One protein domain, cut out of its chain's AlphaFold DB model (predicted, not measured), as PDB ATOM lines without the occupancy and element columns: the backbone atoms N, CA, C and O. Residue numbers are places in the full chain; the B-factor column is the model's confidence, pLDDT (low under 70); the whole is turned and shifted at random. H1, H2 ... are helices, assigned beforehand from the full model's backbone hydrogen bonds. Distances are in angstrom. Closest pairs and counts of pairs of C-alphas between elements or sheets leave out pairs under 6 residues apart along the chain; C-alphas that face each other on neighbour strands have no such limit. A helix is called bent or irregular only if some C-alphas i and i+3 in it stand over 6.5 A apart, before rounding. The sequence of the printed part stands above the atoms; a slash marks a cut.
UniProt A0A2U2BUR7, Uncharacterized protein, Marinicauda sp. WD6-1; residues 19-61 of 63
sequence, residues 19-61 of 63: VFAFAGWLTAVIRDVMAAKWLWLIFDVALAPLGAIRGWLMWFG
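AT A GLANCE: This is residues 19 to 61 of the 63 residues of an uncharacterized protein of Marinicauda sp. WD6-1 (UniProt A0A2U2BUR7). The longest helix, H1, is crossed nearly at a right angle by H3, while the shorter H2 folds back beside the later part of H1, and the two make a helical hairpin. H2 and H3 meet at a corner by their one-residue link, and H3 runs from that corner across H1 to the side away from H2. The printed part has 43 residues with three named helices, H1, H2 and H3 in that order along the chain, and no named strand; the class is all helix. It is compact, with a radius of gyration of the C-alphas of 9.0 A, and rounded, with spans of 24 by 21 by 12 A.

IN THESE COORDINATES: H1, residues 19 to 34, is 22.3 A long from first to last C-alpha. It begins at C-alpha 19, at (187.989, 239.948, 223.025), and ends at C-alpha 34, at (175.514, 234.554, 240.707). H3, residues 48 to 59, measures 16.7 A and ends at C-alpha 59, at (175.062, 244.502, 228.403). H2, residues 38 to 46, measures 12.2 A. No helix is bent or irregular.

HOW THE PARTS SIT: H1 and H3 touch, with 34 pairs of C-alphas within 8 A. Their closest C-alphas, those of Trp 25 and Ala 52, are 3.7 A apart. Their lines are about perpendicular, at 80 degrees, and their centres are 6.9 A apart. H1 and H2 touch with 9 such pairs, the closest C-alphas being those of Asp 32 and Leu 41, 5.5 A apart. They form a helical hairpin and run opposite ways at a shallow tilt of 21 degrees, with centres 11.2 A apart. H2 and H3 touch only at the corner by their link, with 5 pairs of C-alphas within 8 A. H3 touches H2 with residues 50 to 52 alone; the closest C-alphas of the two helices are those of Asp 44 and Gly 51, 4.3 A apart. The two run opposite ways at a steep tilt of 61 degrees. In H1, H2 and H3, every O i to N i+4 pair of the backbone is within hydrogen-bond range.

THE WHOLE: The two C-alphas farthest apart in the domain are those of Val 19 and Ala 36, 25.6 A from each other. The first and last printed C-alphas, those of Val 19 and Gly 61, are 20.1 A apart. The printed part runs from residue 19 to residue 61 and has no cut. Both links are tight, with 3 residues between H1 and H2 and 1 residue between H2 and H3. The mean pLDDT of the printed part is 82.2, and no printed residue is under 70.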
ATOM      1  N   VAL A  19     187.992 239.405 221.654       81.38
ATOM      2  CA  VAL A  19     187.989 239.948 223.025       81.38
ATOM      3  C   VAL A  19     186.571 240.290 223.491       81.38
ATOM      4  O   VAL A  19     186.208 239.964 224.618       81.38
ATOM      5  N   PHE A  20     185.745 240.892 222.632       81.31
ATOM      6  CA  PHE A  20     184.348 241.205 222.940       81.31
ATOM      7  C   PHE A  20     183.490 239.945 223.084       81.31
ATOM      8  O   PHE A  20     182.674 239.878 224.001       81.31
ATOM      9  N   ALA A  21     183.700 238.931 222.243       80.81
ATOM     10  CA  ALA A  21     183.023 237.643 222.370       80.81
ATOM     11  C   ALA A  21     183.403 236.937 223.680       80.81
ATOM     12  O   ALA A  21     182.528 236.443 224.391       80.81
ATOM     13  N   PHE A  22     184.688 236.955 224.046       82.44
ATOM     14  CA  PHE A  22     185.156 236.402 225.314       82.44
ATOM     15  C   PHE A  22     184.595 237.166 226.519       82.44
ATOM     16  O   PHE A  22     184.127 236.551 227.473       82.44
ATOM     17  N   ALA A  23     184.583 238.500 226.469       86.19
ATOM     18  CA  ALA A  23     184.021 239.335 227.528       86.19
ATOM     19  C   ALA A  23     182.504 239.132 227.689       86.19
ATOM     20  O   ALA A  23     182.014 239.045 228.817       86.19
ATOM     21  N   GLY A  24     181.767 239.004 226.580       85.31
ATOM     22  CA  GLY A  24     180.348 238.647 226.585       85.31
ATOM     23  C   GLY A  24     180.132 237.282 227.232       85.31
ATOM     24  O   GLY A  24     179.380 237.169 228.195       85.31
ATOM     25  N   TRP A  25     180.875 236.266 226.793       87.25
ATOM     26  CA  TRP A  25     180.760 234.909 227.329       87.25
ATOM     27  C   TRP A  25     181.050 234.861 228.829       87.25
ATOM     28  O   TRP A  25     180.257 234.331 229.606       87.25
ATOM     29  N   LEU A  26     182.143 235.496 229.255       85.75
ATOM     30  CA  LEU A  26     182.526 235.567 230.660       85.75
ATOM     31  C   LEU A  26     181.451 236.271 231.502       85.75
ATOM     32  O   LEU A  26     181.155 235.836 232.613       85.75
ATOM     33  N   THR A  27     180.836 237.330 230.966       86.69
ATOM     34  CA  THR A  27     179.736 238.033 231.640       86.69
ATOM     35  C   THR A  27     178.547 237.104 231.869       86.69
ATOM     36  O   THR A  27     178.004 237.094 232.974       86.69
ATOM     37  N   ALA A  28     178.159 236.314 230.861       85.19
ATOM     38  CA  ALA A  28     177.045 235.374 230.962       85.19
ATOM     39  C   ALA A  28     177.311 234.296 232.024       85.19
ATOM     40  O   ALA A  28     176.504 234.118 232.937       85.19
ATOM     41  N   VAL A  29     178.511 233.697 231.997       83.44
ATOM     42  CA  VAL A  29     178.951 232.705 232.991       83.44
ATOM     43  C   VAL A  29     178.893 233.280 234.407       83.44
ATOM     44  O   VAL A  29     178.277 232.680 235.285       83.44
ATOM     45  N   ILE A  30     179.475 234.460 234.646       86.94
ATOM     46  CA  ILE A  30     179.477 235.087 235.977       86.94
ATOM     47  C   ILE A  30     178.043 235.370 236.448       86.94
ATOM     48  O   ILE A  30     177.702 235.077 237.595       86.94
ATOM     49  N   ARG A  31     177.183 235.909 235.573       83.62
ATOM     50  CA  ARG A  31     175.770 236.180 235.886       83.62
ATOM     51  C   ARG A  31     175.011 234.912 236.260       83.62
ATOM     52  O   ARG A  31     174.246 234.942 237.223       83.62
ATOM     53  N   ASP A  32     175.214 233.823 235.529       83.62
ATOM     54  CA  ASP A  32     174.504 232.570 235.779       83.62
ATOM     55  C   ASP A  32     175.004 231.838 237.027       83.62
ATOM     56  O   ASP A  32     174.183 231.259 237.746       83.62
ATOM     57  N   VAL A  33     176.299 231.951 237.366       83.94
ATOM     58  CA  VAL A  33     176.814 231.537 238.686       83.94
ATOM     59  C   VAL A  33     176.129 232.335 239.798       83.94
ATOM     60  O   VAL A  33     175.601 231.747 240.741       83.94
ATOM     61  N   MET A  34     176.093 233.667 239.685       86.62
ATOM     62  CA  MET A  34     175.514 234.554 240.707       86.62
ATOM     63  C   MET A  34     174.005 234.341 240.892       86.62
ATOM     64  O   MET A  34     173.494 234.465 242.001       86.62
ATOM     65  N   ALA A  35     173.287 234.001 239.819       84.25
ATOM     66  CA  ALA A  35     171.856 233.706 239.851       84.25
ATOM     67  C   ALA A  35     171.533 232.239 240.207       84.25
ATOM     68  O   ALA A  35     170.364 231.854 240.155       84.25
ATOM     69  N   ALA A  36     172.544 231.416 240.529       82.69
ATOM     70  CA  ALA A  36     172.426 229.978 240.795       82.69
ATOM     71  C   ALA A  36     171.696 229.191 239.684       82.69
ATOM     72  O   ALA A  36     171.084 228.146 239.926       82.69
ATOM     73  N   LYS A  37     171.766 229.673 238.437       81.69
ATOM     74  CA  LYS A  37     171.139 229.043 237.269       81.69
ATOM     75  C   LYS A  37     172.078 227.997 236.671       81.69
ATOM     76  O   LYS A  37     172.531 228.119 235.538       81.69
ATOM     77  N   TRP A  38     172.332 226.931 237.428       75.75
ATOM     78  CA  TRP A  38     173.268 225.858 237.060       75.75
ATOM     79  C   TRP A  38     172.962 225.197 235.711       75.75
ATOM     80  O   TRP A  38     173.884 224.828 234.988       75.75
ATOM     81  N   LEU A  39     171.682 225.097 235.335       80.19
ATOM     82  CA  LEU A  39     171.295 224.577 234.023       80.19
ATOM     83  C   LEU A  39     171.777 225.500 232.890       80.19
ATOM     84  O   LEU A  39     172.362 225.024 231.926       80.19
ATOM     85  N   TRP A  40     171.587 226.815 233.030       78.62
ATOM     86  CA  TRP A  40     172.038 227.805 232.044       78.62
ATOM     87  C   TRP A  40     173.558 227.935 232.005       78.62
ATOM     88  O   TRP A  40     174.121 228.039 230.924       78.62
ATOM     89  N   LEU A  41     174.224 227.817 233.156       79.69
ATOM     90  CA  LEU A  41     175.682 227.796 233.244       79.69
ATOM     91  C   LEU A  41     176.292 226.692 232.368       79.69
ATOM     92  O   LEU A  41     177.224 226.941 231.608       79.69
ATOM     93  N   ILE A  42     175.767 225.466 232.465       83.19
ATOM     94  CA  ILE A  42     176.267 224.328 231.683       83.19
ATOM     95  C   ILE A  42     176.053 224.579 230.188       83.19
ATOM     96  O   ILE A  42     176.942 224.283 229.392       83.19
ATOM     97  N   PHE A  43     174.915 225.165 229.810       82.75
ATOM     98  CA  PHE A  43     174.645 225.550 228.427       82.75
ATOM     99  C   PHE A  43     175.600 226.640 227.926       82.75
ATOM    100  O   PHE A  43     176.149 226.482 226.841       82.75
ATOM    101  N   ASP A  44     175.867 227.687 228.708       79.94
ATOM    102  CA  ASP A  44     176.781 228.768 228.312       79.94
ATOM    103  C   ASP A  44     178.241 228.294 228.225       79.94
ATOM    104  O   ASP A  44     178.999 228.767 227.377       79.94
ATOM    105  N   VAL A  45     178.646 227.323 229.048       78.94
ATOM    106  CA  VAL A  45     179.983 226.711 228.977       78.94
ATOM    107  C   VAL A  45     180.093 225.728 227.804       78.94
ATOM    108  O   VAL A  45     181.091 225.751 227.087       78.94
ATOM    109  N   ALA A  46     179.083 224.882 227.580       83.94
ATOM    110  CA  ALA A  46     179.076 223.911 226.483       83.94
ATOM    111  C   ALA A  46     178.916 224.581 225.108       83.94
ATOM    112  O   ALA A  46     179.486 224.125 224.118       83.94
ATOM    113  N   LEU A  47     178.158 225.676 225.047       83.50
ATOM    114  CA  LEU A  47     177.898 226.462 223.846       83.50
ATOM    115  C   LEU A  47     178.444 227.879 224.035       83.50
ATOM    116  O   LEU A  47     177.701 228.861 224.061       83.50
ATOM    117  N   ALA A  48     179.773 227.983 224.086       76.00
ATOM    118  CA  ALA A  48     180.494 229.250 224.201       76.00
ATOM    119  C   ALA A  48     179.983 230.390 223.282       76.00
ATOM    120  O   ALA A  48     179.835 231.510 223.777       76.00
ATOM    121  N   PRO A  49     179.652 230.177 221.985       76.50
ATOM    122  CA  PRO A  49     179.122 231.260 221.150       76.50
ATOM    123  C   PRO A  49     177.714 231.727 221.559       76.50
ATOM    124  O   PRO A  49     177.411 232.910 221.416       76.50
ATOM    125  N   LEU A  50     176.865 230.846 222.102       80.69
ATOM    126  CA  LEU A  50     175.549 231.234 222.629       80.69
ATOM    127  C   LEU A  50     175.696 232.067 223.904       80.69
ATOM    128  O   LEU A  50     175.070 233.122 224.003       80.69
ATOM    129  N   GLY A  51     176.584 231.653 224.814       81.81
ATOM    130  CA  GLY A  51     176.910 232.429 226.011       81.81
ATOM    131  C   GLY A  51     177.532 233.786 225.682       81.81
ATOM    132  O   GLY A  51     177.202 234.786 226.313       81.81
ATOM    133  N   ALA A  52     178.360 233.868 224.634       81.62
ATOM    134  CA  ALA A  52     178.905 235.135 224.147       81.62
ATOM    135  C   ALA A  52     177.812 236.103 223.679       81.62
ATOM    136  O   ALA A  52     177.769 237.244 224.137       81.62
ATOM    137  N   ILE A  53     176.908 235.641 222.808       82.12
ATOM    138  CA  ILE A  53     175.795 236.449 222.282       82.12
ATOM    139  C   ILE A  53     174.870 236.886 223.415       82.12
ATOM    140  O   ILE A  53     174.513 238.058 223.516       82.12
ATOM    141  N   ARG A  54     174.506 235.952 224.292       82.56
ATOM    142  CA  ARG A  54     173.639 236.206 225.439       82.56
ATOM    143  C   ARG A  54     174.258 237.195 226.413       82.56
ATOM    144  O   ARG A  54     173.598 238.154 226.790       82.56
ATOM    145  N   GLY A  55     175.516 237.012 226.797       82.12
ATOM    146  CA  GLY A  55     176.197 237.954 227.678       82.12
ATOM    147  C   GLY A  55     176.362 239.336 227.051       82.12
ATOM    148  O   GLY A  55     176.255 240.335 227.756       82.12
ATOM    149  N   TRP A  56     176.511 239.410 225.726       83.94
ATOM    150  CA  TRP A  56     176.470 240.679 225.001       83.94
ATOM    151  C   TRP A  56     175.076 241.325 225.048       83.94
ATOM    152  O   TRP A  56     174.962 242.514 225.330       83.94
ATOM    153  N   LEU A  57     173.999 240.548 224.875       82.50
ATOM    154  CA  LEU A  57     172.616 241.020 225.054       82.50
ATOM    155  C   LEU A  57     172.353 241.525 226.487       82.50
ATOM    156  O   LEU A  57     171.683 242.545 226.668       82.50
ATOM    157  N   MET A  58     172.963 240.897 227.501       80.00
ATOM    158  CA  MET A  58     172.874 241.365 228.890       80.00
ATOM    159  C   MET A  58     173.470 242.759 229.093       80.00
ATOM    160  O   MET A  58     172.978 243.498 229.947       80.00
ATOM    161  N   TRP A  59     174.494 243.150 228.326       81.75
ATOM    162  CA  TRP A  59     175.062 244.502 228.403       81.75
ATOM    163  C   TRP A  59     174.057 245.573 227.968       81.75
ATOM    164  O   TRP A  59     174.084 246.687 228.484       81.75
ATOM    165  N   PHE A  60     173.124 245.221 227.081       81.06
ATOM    166  CA  PHE A  60     172.024 246.086 226.651       81.06
ATOM    167  C   PHE A  60     170.769 245.960 227.531       81.06
ATOM    168  O   PHE A  60     169.745 246.566 227.225       81.06
ATOM    169  N   GLY A  61     170.821 245.183 228.619       76.38
ATOM    170  CA  GLY A  61     169.670 244.942 229.499       76.38
ATOM    171  C   GLY A  61     168.610 244.005 228.908       76.38
ATOM    172  O   GLY A  61     167.528 243.878 229.475       76.38
TER     173      GLY A  61